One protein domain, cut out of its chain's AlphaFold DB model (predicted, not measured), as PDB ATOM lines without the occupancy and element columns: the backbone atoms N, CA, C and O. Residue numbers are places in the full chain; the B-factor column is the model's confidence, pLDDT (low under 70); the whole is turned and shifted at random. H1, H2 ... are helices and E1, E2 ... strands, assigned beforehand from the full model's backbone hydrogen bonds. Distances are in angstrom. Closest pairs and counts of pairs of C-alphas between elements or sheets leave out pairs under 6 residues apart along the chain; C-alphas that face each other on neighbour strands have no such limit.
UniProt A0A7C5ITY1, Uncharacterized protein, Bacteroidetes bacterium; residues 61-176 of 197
ATOM      1  N   GLU A  61      97.042 115.180 123.222       88.94
ATOM      2  CA  GLU A  61      96.386 115.045 124.521       88.94
ATOM      3  C   GLU A  61      95.031 115.753 124.589       88.94
ATOM      4  O   GLU A  61      94.051 115.150 125.015       88.94
ATOM      5  N   LEU A  62      94.938 116.984 124.080       88.81
ATOM      6  CA  LEU A  62      93.674 117.722 124.015       88.81
ATOM      7  C   LEU A  62      92.703 117.102 123.005       88.81
ATOM      8  O   LEU A  62      91.504 117.052 123.262       88.81
ATOM      9  N   CYS A  63      93.211 116.617 121.869       89.81
ATOM     10  CA  CYS A  63      92.375 115.937 120.876       89.81
ATOM     11  C   CYS A  63      91.778 114.656 121.459       89.81
ATOM     12  O   CYS A  63      90.582 114.435 121.334       89.81
ATOM     13  N   PHE A  64      92.600 113.851 122.134       91.62
ATOM     14  CA  PHE A  64      92.168 112.646 122.834       91.62
ATOM     15  C   PHE A  64      91.137 112.963 123.925       91.62
ATOM     16  O   PHE A  64      90.089 112.325 123.982       91.62
ATOM     17  N   LEU A  65      91.402 113.981 124.749       91.12
ATOM     18  CA  LEU A  65      90.499 114.413 125.816       91.12
ATOM     19  C   LEU A  65      89.123 114.814 125.279       91.12
ATOM     20  O   LEU A  65      88.112 114.447 125.872       91.12
ATOM     21  N   ASN A  66      89.084 115.579 124.187       90.44
ATOM     22  CA  ASN A  66      87.828 115.989 123.568       90.44
ATOM     23  C   ASN A  66      87.144 114.801 122.892       90.44
ATOM     24  O   ASN A  66      85.965 114.592 123.111       90.44
ATOM     25  N   LEU A  67      87.885 113.960 122.166       91.44
ATOM     26  CA  LEU A  67      87.335 112.784 121.492       91.44
ATOM     27  C   LEU A  67      86.616 111.840 122.461       91.44
ATOM     28  O   LEU A  67      85.455 111.497 122.253       91.44
ATOM     29  N   VAL A  68      87.304 111.432 123.530       91.81
ATOM     30  CA  VAL A  68      86.734 110.514 124.524       91.81
ATOM     31  C   VAL A  68      85.702 111.233 125.387       91.81
ATOM     32  O   VAL A  68      84.643 110.679 125.656       91.81
ATOM     33  N   GLY A  69      85.975 112.474 125.799       89.00
ATOM     34  CA  GLY A  69      85.057 113.260 126.623       89.00
ATOM     35  C   GLY A  69      83.720 113.528 125.932       89.00
ATOM     36  O   GLY A  69      82.675 113.310 126.537       89.00
ATOM     37  N   ASP A  70      83.750 113.939 124.666       89.94
ATOM     38  CA  ASP A  70      82.552 114.209 123.871       89.94
ATOM     39  C   ASP A  70      81.798 112.910 123.563       89.94
ATOM     40  O   ASP A  70      80.569 112.895 123.595       89.94
ATOM     41  N   PHE A  71      82.504 111.800 123.318       90.50
ATOM     42  CA  PHE A  71      81.859 110.498 123.147       90.50
ATOM     43  C   PHE A  71      81.119 110.071 124.421       90.50
ATOM     44  O   PHE A  71      79.927 109.779 124.371       90.50
ATOM     45  N   LEU A  72      81.796 110.095 125.573       89.06
ATOM     46  CA  LEU A  72      81.212 109.684 126.851       89.06
ATOM     47  C   LEU A  72      80.089 110.615 127.321       89.06
ATOM     48  O   LEU A  72      79.160 110.153 127.972       89.06
ATOM     49  N   ALA A  73      80.151 111.908 126.996       86.94
ATOM     50  CA  ALA A  73      79.088 112.856 127.322       86.94
ATOM     51  C   ALA A  73      77.800 112.610 126.518       86.94
ATOM     52  O   ALA A  73      76.714 112.943 126.991       86.94
ATOM     53  N   ASN A  74      77.922 112.043 125.316       87.00
ATOM     54  CA  ASN A  74      76.793 111.709 124.449       87.00
ATOM     55  C   ASN A  74      76.313 110.257 124.613       87.00
ATOM     56  O   ASN A  74      75.264 109.898 124.075       87.00
ATOM     57  N   ASP A  75      77.060 109.416 125.333       85.06
ATOM     58  CA  ASP A  75      76.652 108.049 125.636       85.06
ATOM     59  C   ASP A  75      75.676 108.028 126.828       85.06
ATOM     60  O   ASP A  75      75.877 108.674 127.856       85.06
ATOM     61  N   ASN A  76      74.597 107.258 126.700       84.06
ATOM     62  CA  ASN A  76      73.579 107.106 127.742       84.06
ATOM     63  C   ASN A  76      73.984 106.094 128.831       84.06
ATOM     64  O   ASN A  76      73.285 105.950 129.841       84.06
ATOM     65  N   ARG A  77      75.074 105.345 128.631       86.19
ATOM     66  CA  ARG A  77      75.532 104.307 129.563       86.19
ATOM     67  C   ARG A  77      76.139 104.924 130.822       86.19
ATOM     68  O   ARG A  77      77.071 105.718 130.772       86.19
ATOM     69  N   LYS A  78      75.646 104.498 131.986       87.31
ATOM     70  CA  LYS A  78      76.206 104.886 133.288       87.31
ATOM     71  C   LYS A  78      77.398 103.998 133.628       87.31
ATOM     72  O   LYS A  78      77.274 102.776 133.599       87.31
ATOM     73  N   ILE A  79      78.517 104.616 133.994       89.00
ATOM     74  CA  ILE A  79      79.785 103.931 134.266       89.00
ATOM     75  C   ILE A  79      79.978 103.798 135.778       89.00
ATOM     76  O   ILE A  79      79.944 104.796 136.500       89.00
ATOM     77  N   ALA A  80      80.199 102.580 136.266       87.69
ATOM     78  CA  ALA A  80      80.490 102.326 137.677       87.69
ATOM     79  C   ALA A  80      81.971 102.494 137.998       87.69
ATOM     80  O   ALA A  80      82.330 103.105 139.004       87.69
ATOM     81  N   GLN A  81      82.820 101.954 137.130       87.94
ATOM     82  CA  GLN A  81      84.266 101.957 137.281       87.94
ATOM     83  C   GLN A  81      84.939 102.052 135.917       87.94
ATOM     84  O   GLN A  81      84.339 101.689 134.903       87.94
ATOM     85  N   TYR A  82      86.179 102.527 135.904       89.00
ATOM     86  CA  TYR A  82      86.988 102.572 134.694       89.00
ATOM     87  C   TYR A  82      88.365 101.939 134.904       89.00
ATOM     88  O   TYR A  82      88.887 101.913 136.019       89.00
ATOM     89  N   SER A  83      88.957 101.452 133.819       90.88
ATOM     90  CA  SER A  83      90.304 100.878 133.768       90.88
ATOM     91  C   SER A  83      90.984 101.181 132.427       90.88
ATOM     92  O   SER A  83      90.313 101.487 131.446       90.88
ATOM     93  N   GLY A  84      92.314 101.074 132.365       91.06
ATOM     94  CA  GLY A  84      93.082 101.246 131.124       91.06
ATOM     95  C   GLY A  84      93.810 102.589 131.017       91.06
ATOM     96  O   GLY A  84      94.229 103.157 132.029       91.06
ATOM     97  N   PHE A  85      94.023 103.064 129.787       92.31
ATOM     98  CA  PHE A  85      94.768 104.292 129.517       92.31
ATOM     99  C   PHE A  85      93.957 105.529 129.916       92.31
ATOM    100  O   PHE A  85      92.807 105.696 129.515       92.31
ATOM    101  N   MET A  86      94.577 106.425 130.684       87.44
ATOM    102  CA  MET A  86      93.900 107.599 131.218       87.44
ATOM    103  C   MET A  86      94.859 108.782 131.343       87.44
ATOM    104  O   MET A  86      95.961 108.654 131.880       87.44
ATOM    105  N   THR A  87      94.416 109.951 130.887       89.06
ATOM    106  CA  THR A  87      95.097 111.220 131.169       89.06
ATOM    107  C   THR A  87      94.544 111.837 132.453       89.06
ATOM    108  O   THR A  87      93.398 111.577 132.825       89.06
ATOM    109  N   SER A  88      95.333 112.663 133.146       86.50
ATOM    110  CA  SER A  88      94.891 113.328 134.385       86.50
ATOM    111  C   SER A  88      93.609 114.134 134.178       86.50
ATOM    112  O   SER A  88      92.706 114.105 135.013       86.50
ATOM    113  N   ASP A  89      93.511 114.800 133.031       85.88
ATOM    114  CA  ASP A  89      92.378 115.653 132.688       85.88
ATOM    115  C   ASP A  89      91.131 114.834 132.338       85.88
ATOM    116  O   ASP A  89      90.015 115.236 132.668       85.88
ATOM    117  N   LEU A  90      91.299 113.669 131.699       86.75
ATOM    118  CA  LEU A  90      90.179 112.779 131.393       86.75
ATOM    119  C   LEU A  90      89.645 112.126 132.673       86.75
ATOM    120  O   LEU A  90      88.432 112.077 132.861       86.75
ATOM    121  N   ALA A  91      90.528 111.728 133.595       85.88
ATOM    122  CA  ALA A  91      90.136 111.189 134.898       85.88
ATOM    123  C   ALA A  91      89.253 112.159 135.694       85.88
ATOM    124  O   ALA A  91      88.319 111.726 136.364       85.88
ATOM    125  N   ALA A  92      89.512 113.465 135.586       83.31
ATOM    126  CA  ALA A  92      88.696 114.494 136.223       83.31
ATOM    127  C   ALA A  92      87.323 114.698 135.548       83.31
ATOM    128  O   ALA A  92      86.399 115.192 136.193       83.31
ATOM    129  N   LYS A  93      87.177 114.342 134.263       82.19
ATOM    130  CA  LYS A  93      85.929 114.509 133.499       82.19
ATOM    131  C   LYS A  93      84.984 113.309 133.585       82.19
ATOM    132  O   LYS A  93      83.775 113.501 133.461       82.19
ATOM    133  N   ILE A  94      85.492 112.090 133.773       83.25
ATOM    134  CA  ILE A  94      84.636 110.896 133.847       83.25
ATOM    135  C   ILE A  94      83.898 110.863 135.190       83.25
ATOM    136  O   ILE A  94      84.503 110.692 136.247       83.25
ATOM    137  N   MET A  95      82.569 110.976 135.148       77.38
ATOM    138  CA  MET A  95      81.718 110.814 136.327       77.38
ATOM    139  C   MET A  95      81.381 109.337 136.547       77.38
ATOM    140  O   MET A  95      80.581 108.759 135.812       77.38
ATOM    141  N   THR A  96      81.956 108.729 137.585       79.88
ATOM    142  CA  THR A  96      81.584 107.376 138.016       79.88
ATOM    143  C   THR A  96      80.370 107.411 138.944       79.88
ATOM    144  O   THR A  96      80.254 108.262 139.828       79.88
ATOM    145  N   GLN A  97      79.435 106.480 138.749       80.62
ATOM    146  CA  GLN A  97      78.219 106.356 139.554       80.62
ATOM    147  C   GLN A  97      78.200 105.007 140.276       80.62
ATOM    148  O   GLN A  97      78.191 103.945 139.654       80.62
ATOM    149  N   LYS A  98      78.156 105.040 141.612       73.38
ATOM    150  CA  LYS A  98      78.097 103.827 142.436       73.38
ATOM    151  C   LYS A  98      76.815 103.039 142.125       73.38
ATOM    152  O   LYS A  98      75.721 103.579 142.263       73.38
ATOM    153  N   GLY A  99      76.957 101.768 141.740       74.88
ATOM    154  CA  GLY A  99      75.835 100.877 141.407       74.88
ATOM    155  C   GLY A  99      75.393 100.895 139.938       74.88
ATOM    156  O   GLY A  99      74.354 100.322 139.622       74.88
ATOM    157  N   ALA A 100      76.143 101.544 139.045       83.25
ATOM    158  CA  ALA A 100      75.924 101.408 137.608       83.25
ATOM    159  C   ALA A 100      76.381 100.028 137.084       83.25
ATOM    160  O   ALA A 100      77.170  99.343 137.732       83.25
ATOM    161  N   ALA A 101      75.863  99.611 135.927       84.50
ATOM    162  CA  ALA A 101      76.095  98.266 135.392       84.50
ATOM    163  C   ALA A 101      77.402  98.141 134.590       84.50
ATOM    164  O   ALA A 101      78.018  97.083 134.579       84.50
ATOM    165  N   TYR A 102      77.849  99.226 133.950       87.56
ATOM    166  CA  TYR A 102      78.968  99.164 133.011       87.56
ATOM    167  C   TYR A 102      80.310  99.504 133.663       87.56
ATOM    168  O   TYR A 102      80.465 100.539 134.320       87.56
ATOM    169  N   GLN A 103      81.309  98.671 133.398       91.19
ATOM    170  CA  GLN A 103      82.724  98.973 133.559       91.19
ATOM    171  C   GLN A 103      83.293  99.462 132.224       91.19
ATOM    172  O   GLN A 103      83.136  98.804 131.202       91.19
ATOM    173  N   LEU A 104      83.961 100.614 132.229       91.56
ATOM    174  CA  LEU A 104      84.602 101.172 131.040       91.56
ATOM    175  C   LEU A 104      86.092 100.814 131.020       91.56
ATOM    176  O   LEU A 104      86.840 101.226 131.900       91.56
ATOM    177  N   MET A 105      86.554 100.121 129.990       93.62
ATOM    178  CA  MET A 105      87.971  99.956 129.703       93.62
ATOM    179  C   MET A 105      88.362 100.835 128.515       93.62
ATOM    180  O   MET A 105      87.793 100.723 127.433       93.62
ATOM    181  N   ILE A 106      89.321 101.733 128.734       93.88
ATOM    182  CA  ILE A 106      89.868 102.615 127.700       93.88
ATOM    183  C   ILE A 106      91.178 101.997 127.220       93.88
ATOM    184  O   ILE A 106      92.149 101.927 127.980       93.88
ATOM    185  N   GLU A 107      91.216 101.528 125.977       94.75
ATOM    186  CA  GLU A 107      92.441 100.967 125.416       94.75
ATOM    187  C   GLU A 107      93.488 102.045 125.115       94.75
ATOM    188  O   GLU A 107      93.224 103.250 125.109       94.75
ATOM    189  N   THR A 108      94.726 101.603 124.891       93.69
ATOM    190  CA  THR A 108      95.810 102.506 124.507       93.69
ATOM    191  C   THR A 108      95.496 103.162 123.158       93.69
ATOM    192  O   THR A 108      95.249 102.451 122.186       93.69
ATOM    193  N   PRO A 109      95.527 104.503 123.060       93.81
ATOM    194  CA  PRO A 109      95.187 105.190 121.824       93.81
ATOM    195  C   PRO A 109      96.253 104.974 120.747       93.81
ATOM    196  O   PRO A 109      97.457 105.075 120.997       93.81
ATOM    197  N   GLU A 110      95.799 104.763 119.519       93.50
ATOM    198  CA  GLU A 110      96.634 104.661 118.331       93.50
ATOM    199  C   GLU A 110      96.752 106.035 117.668       93.50
ATOM    200  O   GLU A 110      95.768 106.598 117.184       93.50
ATOM    201  N   VAL A 111      97.971 106.582 117.620       93.50
ATOM    202  CA  VAL A 111      98.252 107.853 116.939       93.50
ATOM    203  C   VAL A 111      99.079 107.599 115.688       93.50
ATOM    204  O   VAL A 111     100.286 107.350 115.755       93.50
ATOM    205  N   ASN A 112      98.421 107.723 114.540       92.56
ATOM    206  CA  ASN A 112      99.006 107.506 113.229       92.56
ATOM    207  C   ASN A 112      99.176 108.827 112.481       92.56
ATOM    208  O   ASN A 112      98.343 109.731 112.564       92.56
ATOM    209  N   TYR A 113     100.271 108.925 111.729       92.00
ATOM    210  CA  TYR A 113     100.548 110.061 110.860       92.00
ATOM    211  C   TYR A 113     100.807 109.564 109.446       92.00
ATOM    212  O   TYR A 113     101.775 108.838 109.209       92.00
ATOM    213  N   GLN A 114      99.989 110.006 108.503       91.19
ATOM    214  CA  GLN A 114     100.144 109.691 107.094       91.19
ATOM    215  C   GLN A 114     100.646 110.923 106.342       91.19
ATOM    216  O   GLN A 114     100.153 112.034 106.529       91.19
ATOM    217  N   ASN A 115     101.671 110.752 105.504       89.50
ATOM    218  CA  ASN A 115     102.126 111.826 104.621       89.50
ATOM    219  C   ASN A 115     101.027 112.136 103.599       89.50
ATOM    220  O   ASN A 115     100.583 111.236 102.888       89.50
ATOM    221  N   LEU A 116     100.655 113.409 103.487       88.19
ATOM    222  CA  LEU A 116      99.844 113.911 102.383       88.19
ATOM    223  C   LEU A 116     100.748 114.604 101.358       88.19
ATOM    224  O   LEU A 116     101.921 114.885 101.617       88.19
ATOM    225  N   SER A 117     100.206 114.896 100.177       86.12
ATOM    226  CA  SER A 117     100.925 115.674  99.167       86.12
ATOM    227  C   SER A 117     101.345 117.044  99.719       86.12
ATOM    228  O   SER A 117     100.538 117.764 100.312       86.12
ATOM    229  N   GLY A 118     102.600 117.432  99.486       86.12
ATOM    230  CA  GLY A 118     103.142 118.716  99.936       86.12
ATOM    231  C   GLY A 118     103.659 118.693 101.384       86.12
ATOM    232  O   GLY A 118     104.204 117.686 101.839       86.12
ATOM    233  N   PRO A 119     103.579 119.815 102.123       88.44
ATOM    234  CA  PRO A 119     104.127 119.915 103.474       88.44
ATOM    235  C   PRO A 119     103.136 119.466 104.563       88.44
ATOM    236  O   PRO A 119     103.282 119.883 105.713       88.44
ATOM    237  N   TYR A 120     102.135 118.651 104.232       88.62
ATOM    238  CA  TYR A 120     101.043 118.287 105.135       88.62
ATOM    239  C   TYR A 120     101.081 116.811 105.538       88.62
ATOM    240  O   TYR A 120     101.615 115.960 104.831       88.62
ATOM    241  N   PHE A 121     100.508 116.529 106.700       89.62
ATOM    242  CA  PHE A 121     100.316 115.198 107.253       89.62
ATOM    243  C   PHE A 121      98.869 115.070 107.694       89.62
ATOM    244  O   PHE A 121      98.334 115.991 108.304       89.62
ATOM    245  N   GLU A 122      98.264 113.927 107.435       91.75
ATOM    246  CA  GLU A 122      97.036 113.533 108.103       91.75
ATOM    247  C   GLU A 122      97.411 112.918 109.449       91.75
ATOM    248  O   GLU A 122      98.278 112.045 109.523       91.75
ATOM    249  N   ARG A 123      96.802 113.406 110.524       92.31
ATOM    250  CA  ARG A 123      96.883 112.799 111.847       92.31
ATOM    251  C   ARG A 123      95.566 112.089 112.106       92.31
ATOM    252  O   ARG A 123      94.511 112.703 112.005       92.31
ATOM    253  N   ASN A 124      95.654 110.831 112.510       93.88
ATOM    254  CA  ASN A 124      94.530 110.041 112.984       93.88
ATOM    255  C   ASN A 124      94.813 109.590 114.422       93.88
ATOM    256  O   ASN A 124      95.870 109.019 114.693       93.88
ATOM    257  N   ILE A 125      93.889 109.884 115.333       93.75
ATOM    258  CA  ILE A 125      93.892 109.415 116.718       93.75
ATOM    259  C   ILE A 125      92.686 108.497 116.864       93.75
ATOM    260  O   ILE A 125      91.553 108.962 116.773       93.75
ATOM    261  N   ALA A 126      92.928 107.213 117.096       94.12
ATOM    262  CA  ALA A 126      91.885 106.225 117.328       94.12
ATOM    263  C   ALA A 126      92.006 105.646 118.737       94.12
ATOM    264  O   ALA A 126      93.109 105.468 119.249       94.12
ATOM    265  N   VAL A 127      90.874 105.362 119.363       95.75
ATOM    266  CA  VAL A 127      90.804 104.719 120.674       95.75
ATOM    267  C   VAL A 127      89.615 103.776 120.709       95.75
ATOM    268  O   VAL A 127      88.520 104.130 120.265       95.75
ATOM    269  N   ASP A 128      89.842 102.589 121.252       94.56
ATOM    270  CA  ASP A 128      88.800 101.603 121.482       94.56
ATOM    271  C   ASP A 128      88.305 101.723 122.932       94.56
ATOM    272  O   ASP A 128      89.074 101.738 123.897       94.56
ATOM    273  N   LEU A 129      86.992 101.902 123.070       92.88
ATOM    274  CA  LEU A 129      86.276 102.016 124.334       92.88
ATOM    275  C   LEU A 129      85.445 100.755 124.527       92.88
ATOM    276  O   LEU A 129      84.522 100.476 123.760       92.88
ATOM    277  N   ILE A 130      85.775  99.995 125.559       93.00
ATOM    278  CA  ILE A 130      85.169  98.700 125.829       93.00
ATOM    279  C   ILE A 130      84.277  98.836 127.057       93.00
ATOM    280  O   ILE A 130      84.743  99.092 128.163       93.00
ATOM    281  N   PHE A 131      82.976  98.665 126.862       91.44
ATOM    282  CA  PHE A 131      81.986  98.665 127.930       91.44
ATOM    283  C   PHE A 131      81.679  97.222 128.310       91.44
ATOM    284  O   PHE A 131      81.118  96.466 127.516       91.44
ATOM    285  N   GLN A 132      82.059  96.850 129.525       89.31
ATOM    286  CA  GLN A 132      81.886  95.519 130.082       89.31
ATOM    287  C   GLN A 132      80.713  95.521 131.063       89.31
ATOM    288  O   GLN A 132      80.669  96.320 131.996       89.31
ATOM    289  N   ASP A 133      79.763  94.626 130.830       86.12
ATOM    290  CA  ASP A 133      78.699  94.241 131.762       86.12
ATOM    291  C   ASP A 133      78.621  92.698 131.711       86.12
ATOM    292  O   ASP A 133      79.656  92.031 131.716       86.12
ATOM    293  N   SER A 134      77.438  92.100 131.573       78.44
ATOM    294  CA  SER A 134      77.273  90.674 131.236       78.44
ATOM    295  C   SER A 134      77.748  90.301 129.821       78.44
ATOM    296  O   SER A 134      78.048  89.137 129.554       78.44
ATOM    297  N   THR A 135      77.843  91.284 128.922       81.88
ATOM    298  CA  THR A 135      78.385  91.161 127.563       81.88
ATOM    299  C   THR A 135      79.360  92.297 127.275       81.88
ATOM    300  O   THR A 135      79.244  93.389 127.834       81.88
ATOM    301  N   GLU A 136      80.320  92.048 126.388       86.56
ATOM    302  CA  GLU A 136      81.309  93.043 125.979       86.56
ATOM    303  C   GLU A 136      80.798  93.870 124.791       86.56
ATOM    304  O   GLU A 136      80.371  93.329 123.770       86.56
ATOM    305  N   HIS A 137      80.843  95.198 124.922       87.94
ATOM    306  CA  HIS A 137      80.494  96.132 123.856       87.94
ATOM    307  C   HIS A 137      81.682  97.033 123.523       87.94
ATOM    308  O   HIS A 137      82.054  97.893 124.319       87.94
ATOM    309  N   ILE A 138      82.229  96.885 122.319       91.12
ATOM    310  CA  ILE A 138      83.396  97.640 121.849       91.12
ATOM    311  C   ILE A 138      82.932  98.798 120.960       91.12
ATOM    312  O   ILE A 138      82.140  98.603 120.039       91.12
ATOM    313  N   SER A 139      83.402 100.010 121.244       91.56
ATOM    314  CA  SER A 139      83.152 101.220 120.454       91.56
ATOM    315  C   SER A 139      84.476 101.865 120.064       91.56
ATOM    316  O   SER A 139      85.222 102.307 120.931       91.56
ATOM    317  N   ARG A 140      84.755 101.944 118.762       92.44
ATOM    318  CA  ARG A 140      85.946 102.622 118.236       92.44
ATOM    319  C   ARG A 140      85.632 104.077 117.947       92.44
ATOM    320  O   ARG A 140      84.755 104.364 117.134       92.44
ATOM    321  N   VAL A 141      86.366 104.989 118.573       93.25
ATOM    322  CA  VAL A 141      86.230 106.429 118.349       93.25
ATOM    323  C   VAL A 141      87.483 106.932 117.650       93.25
ATOM    324  O   VAL A 141      88.601 106.623 118.063       93.25
ATOM    325  N   ASN A 142      87.312 107.694 116.574       94.62
ATOM    326  CA  ASN A 142      88.414 108.224 115.785       94.62
ATOM    327  C   ASN A 142      88.296 109.735 115.578       94.62
ATOM    328  O   ASN A 142      87.220 110.294 115.381       94.62
ATOM    329  N   TRP A 143      89.444 110.398 115.601       92.38
ATOM    330  CA  TRP A 143      89.601 111.797 115.246       92.38
ATOM    331  C   TRP A 143      90.627 111.905 114.134       92.38
ATOM    332  O   TRP A 143      91.720 111.353 114.244       92.38
ATOM    333  N   THR A 144      90.307 112.628 113.066       92.56
ATOM    334  CA  THR A 144      91.231 112.825 111.945       92.56
ATOM    335  C   THR A 144      91.302 114.292 111.566       92.56
ATOM    336  O   THR A 144      90.281 114.961 111.434       92.56
ATOM    337  N   ASP A 145      92.518 114.802 111.397       91.19
ATOM    338  CA  ASP A 145      92.760 116.162 110.935       91.19
ATOM    339  C   ASP A 145      94.040 116.280 110.104       91.19
ATOM    340  O   ASP A 145      94.848 115.360 109.997       91.19
ATOM    341  N   THR A 146      94.223 117.441 109.477       91.25
ATOM    342  CA  THR A 146      95.404 117.734 108.662       91.25
ATOM    343  C   THR A 146      96.315 118.729 109.370       91.25
ATOM    344  O   THR A 146      95.903 119.826 109.746       91.25
ATOM    345  N   LEU A 147      97.589 118.370 109.499       90.00
ATOM    346  CA  LEU A 147      98.630 119.151 110.153       90.00
ATOM    347  C   LEU A 147      99.726 119.545 109.168       90.00
ATOM    348  O   LEU A 147     100.144 118.770 108.313       90.00
ATOM    349  N   HIS A 148     100.283 120.739 109.337       89.19
ATOM    350  CA  HIS A 148     101.482 121.133 108.604       89.19
ATOM    351  C   HIS A 148     102.742 120.495 109.222       89.19
ATOM    352  O   HIS A 148     102.853 120.359 110.443       89.19
ATOM    353  N   ARG A 149     103.764 120.189 108.410       85.94
ATOM    354  CA  ARG A 149     105.031 119.538 108.814       85.94
ATOM    355  C   ARG A 149     105.699 120.186 110.027       85.94
ATOM    356  O   ARG A 149     106.250 119.504 110.895       85.94
ATOM    357  N   ASN A 150     105.647 121.514 110.086       85.50
ATOM    358  CA  ASN A 150     106.253 122.305 111.161       85.50
ATOM    359  C   ASN A 150     105.532 122.123 112.509       85.50
ATOM    360  O   ASN A 150     106.128 122.351 113.558       85.50
ATOM    361  N   GLN A 151     104.275 121.673 112.495       86.12
ATOM    362  CA  GLN A 151     103.440 121.508 113.684       86.12
ATOM    363  C   GLN A 151     103.630 120.140 114.354       86.12
ATOM    364  O   GLN A 151     103.448 120.047 115.565       86.12
ATOM    365  N   ILE A 152     104.103 119.111 113.630       86.88
ATOM    366  CA  ILE A 152     104.309 117.749 114.173       86.88
ATOM    367  C   ILE A 152     105.127 117.765 115.465       86.88
ATOM    368  O   ILE A 152     104.803 117.073 116.425       86.88
ATOM    369  N   LYS A 153     106.215 118.552 115.506       85.56
ATOM    370  CA  LYS A 153     107.083 118.600 116.692       85.56
ATOM    371  C   LYS A 153     106.311 119.071 117.922       85.56
ATOM    372  O   LYS A 153     106.587 118.567 118.999       85.56
ATOM    373  N   ALA A 154     105.414 120.039 117.765       84.88
ATOM    374  CA  ALA A 154     104.650 120.598 118.868       84.88
ATOM    375  C   ALA A 154     103.490 119.687 119.274       84.88
ATOM    376  O   ALA A 154     103.310 119.431 120.455       84.88
ATOM    377  N   VAL A 155     102.780 119.123 118.297       87.50
ATOM    378  CA  VAL A 155     101.655 118.208 118.529       87.50
ATOM    379  C   VAL A 155     102.082 116.934 119.276       87.50
ATOM    380  O   VAL A 155     101.331 116.418 120.096       87.50
ATOM    381  N   ARG A 156     103.325 116.484 119.059       87.75
ATOM    382  CA  ARG A 156     103.945 115.342 119.754       87.75
ATOM    383  C   ARG A 156     104.555 115.681 121.120       87.75
ATOM    384  O   ARG A 156     105.127 114.794 121.753       87.75
ATOM    385  N   LYS A 157     104.496 116.937 121.582       85.19
ATOM    386  CA  LYS A 157     104.920 117.310 122.945       85.19
ATOM    387  C   LYS A 157     103.816 116.949 123.938       85.19
ATOM    388  O   LYS A 157     103.107 117.822 124.420       85.19
ATOM    389  N   THR A 158     103.686 115.663 124.225       84.56
ATOM    390  CA  THR A 158     102.783 115.130 125.252       84.56
ATOM    391  C   THR A 158     103.587 114.518 126.393       84.56
ATOM    392  O   THR A 158     104.697 114.000 126.177       84.56
ATOM    393  N   ALA A 159     103.025 114.549 127.604       84.75
ATOM    394  CA  ALA A 159     103.577 113.816 128.744       84.75
ATOM    395  C   ALA A 159     103.498 112.297 128.508       84.75
ATOM    396  O   ALA A 159     104.467 111.581 128.749       84.75
ATOM    397  N   TYR A 160     102.387 111.846 127.925       87.81
ATOM    398  CA  TYR A 160     102.083 110.449 127.614       87.81
ATOM    399  C   TYR A 160     102.777 109.989 126.333       87.81
ATOM    400  O   TYR A 160     102.680 110.661 125.301       87.81
ATOM    401  N   GLN A 161     103.487 108.863 126.390       88.50
ATOM    402  CA  GLN A 161     104.261 108.336 125.264       88.50
ATOM    403  C   GLN A 161     103.356 107.736 124.183       88.50
ATOM    404  O   GLN A 161     103.626 107.907 122.994       88.50
ATOM    405  N   GLU A 162     102.268 107.106 124.603       88.94
ATOM    406  CA  GLU A 162     101.222 106.478 123.801       88.94
ATOM    407  C   GLU A 162     100.622 107.494 122.818       88.94
ATOM    408  O   GLU A 162     100.533 107.260 121.616       88.94
ATOM    409  N   LEU A 163     100.363 108.708 123.308       90.19
ATOM    410  CA  LEU A 163      99.813 109.808 122.518       90.19
ATOM    411  C   LEU A 163     100.827 110.478 121.578       90.19
ATOM    412  O   LEU A 163     100.454 111.378 120.827       90.19
ATOM    413  N   ARG A 164     102.112 110.096 121.580       89.88
ATOM    414  CA  ARG A 164     103.110 110.698 120.670       89.88
ATOM    415  C   ARG A 164     103.036 110.121 119.264       89.88
ATOM    416  O   ARG A 164     103.361 110.843 118.313       89.88
ATOM    417  N   GLY A 165     102.673 108.845 119.144       86.56
ATOM    418  CA  GLY A 165     102.766 108.074 117.906       86.56
ATOM    419  C   GLY A 165     104.188 107.988 117.326       86.56
ATOM    420  O   GLY A 165     105.157 108.599 117.818       86.56
ATOM    421  N   ALA A 166     104.315 107.245 116.228       84.62
ATOM    422  CA  ALA A 166     105.556 107.169 115.458       84.62
ATOM    423  C   ALA A 166     105.914 108.544 114.854       84.62
ATOM    424  O   ALA A 166     105.035 109.297 114.448       84.62
ATOM    425  N   ASP A 167     107.205 108.911 114.790       82.81
ATOM    426  CA  ASP A 167     107.607 110.159 114.114       82.81
ATOM    427  C   ASP A 167     107.514 109.955 112.601       82.81
ATOM    428  O   ASP A 167     108.342 109.224 112.060       82.81
ATOM    429  N   PRO A 168     106.611 110.624 111.866       80.75
ATOM    430  CA  PRO A 168     106.515 110.422 110.423       80.75
ATOM    431  C   PRO A 168     107.721 110.999 109.660       80.75
ATOM    432  O   PRO A 168     107.881 110.768 108.465       80.75
ATOM    433  N   ARG A 169     108.610 111.736 110.344       76.25
ATOM    434  CA  ARG A 169     109.871 112.253 109.792       76.25
ATOM    435  C   ARG A 169     111.061 111.340 110.078       76.25
ATOM    436  O   ARG A 169     112.196 111.775 109.895       76.25
ATOM    437  N   TRP A 170     110.838 110.112 110.551       71.44
ATOM    438  CA  TRP A 170     111.927 109.218 110.938       71.44
ATOM    439  C   TRP A 170     112.907 108.955 109.783       71.44
ATOM    440  O   TRP A 170     114.118 109.074 109.967       71.44
ATOM    441  N   LEU A 171     112.382 108.721 108.576       68.12
ATOM    442  CA  LEU A 171     113.177 108.476 107.373       68.12
ATOM    443  C   LEU A 171     114.130 109.646 107.047       68.12
ATOM    444  O   LEU A 171     115.345 109.459 107.116       68.12
ATOM    445  N   PRO A 172     113.652 110.875 106.762       64.31
ATOM    446  CA  PRO A 172     114.554 111.972 106.409       64.31
ATOM    447  C   PRO A 172     115.451 112.418 107.570       64.31
ATOM    448  O   PRO A 172     116.538 112.936 107.334       64.31
ATOM    449  N   LYS A 173     115.018 112.242 108.824       68.19
ATOM    450  CA  LYS A 173     115.749 112.747 109.991       68.19
ATOM    451  C   LYS A 173     116.863 111.812 110.463       68.19
ATOM    452  O   LYS A 173     117.882 112.307 110.934       68.19
ATOM    453  N   TYR A 174     116.665 110.498 110.369       70.56
ATOM    454  CA  TYR A 174     117.605 109.510 110.909       70.56
ATOM    455  C   TYR A 174     118.259 108.664 109.818       70.56
ATOM    456  O   TYR A 174     119.464 108.437 109.876       70.56
ATOM    457  N   LEU A 175     117.503 108.248 108.797       72.69
ATOM    458  CA  LEU A 175     118.039 107.403 107.726       72.69
ATOM    459  C   LEU A 175     118.883 108.213 106.733       72.69
ATOM    460  O   LEU A 175     119.949 107.764 106.330       72.69
ATOM    461  N   GLY A 176     118.447 109.428 106.383       73.06
ATOM    462  CA  GLY A 176     119.144 110.300 105.425       73.06
ATOM    463  C   GLY A 176     120.617 110.571 105.775       73.06
ATOM    464  O   GLY A 176     121.493 110.269 104.961       73.06
TER     465      GLY A 176
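AT A GLANCE: This is residues 61 to 176 of the 197 residues of an uncharacterized protein of Bacteroidetes bacterium (UniProt A0A7C5ITY1). A long, twisted hairpin of E4 and E5 forms the spine of a sheet that curls round one helix, H1. E2 and E3 pair with different parts of E4, E1 lies beyond E2, H2 packs on H1, and H4, residues 170 to 176, sticks out at one end. The printed part has 116 residues, with four named helices and five named strands, which along the chain come as H1, E1, H2, E2, E3, E4, E5, H3 and H4; the sheet is branched, with E1 and E2 parallel neighbours and the pairs E2 and E4, E3 and E4, and E4 and E5 antiparallel, and the class is mixed, helices and strands. The whole is only just loose, close to compact, with a radius of gyration of the C-alphas of 16.5 A and spans of 56 by 23 by 23 A.

IN THESE COORDINATES: H1, residues 61 to 74, is 19.9 A long and begins at C-alpha 61 (96.386, 115.045, 124.521). E1 is residues 79 to 84, H2 88 to 93, E2 102 to 106 and E3 110 to 115. E4, residues 120 to 132, is 38.8 A long, and E5, residues 136 to 148, 38.7 A. H3 is residues 152 to 155; H4, residues 170 to 176, ends at C-alpha 176 (119.144, 110.300, 105.425).

HOW THE PARTS SIT: H1 is on the sheet; its closest C-alphas to E5 are Leu 67 and Trp 143, 6.7 A. H1 touches H2 with residues 65 to 69 alone, closest C-alphas Leu 65 and Leu 90, 5.8 A, at a shallow tilt of 19 degrees, the same way. E1 and E2 are parallel (N 80 to O 102, 2.8 A). E4 is antiparallel to E2 (N 105 to O 130, 2.8 A) and E3 (N 112 to O 124, 2.9 A), both on one side of it, and to E5 (N 127 to O 141, 2.9 A) on the other side. E3, E4 and E5 form a meander, each strand the antiparallel neighbour of the one before. E1, H2 and E2 form a strand-helix-strand unit, a helix between two parallel strands, with a left-handed crossover. H3 only grazes the sheet, and H4 is not on it. Every O i to N i+4 pair is within hydrogen-bond range in H1 and H2; in H4 2 of 3 are, and H3 is too short for such a pair.

THE WHOLE: The C-alphas farthest apart are those of Gly 99 and Gly 176, 57.1 A. The printed part has no cut, and the link from H3 to H4 is long. The mean pLDDT of the printed part is 87.2; residues 171 to 173 are under 70.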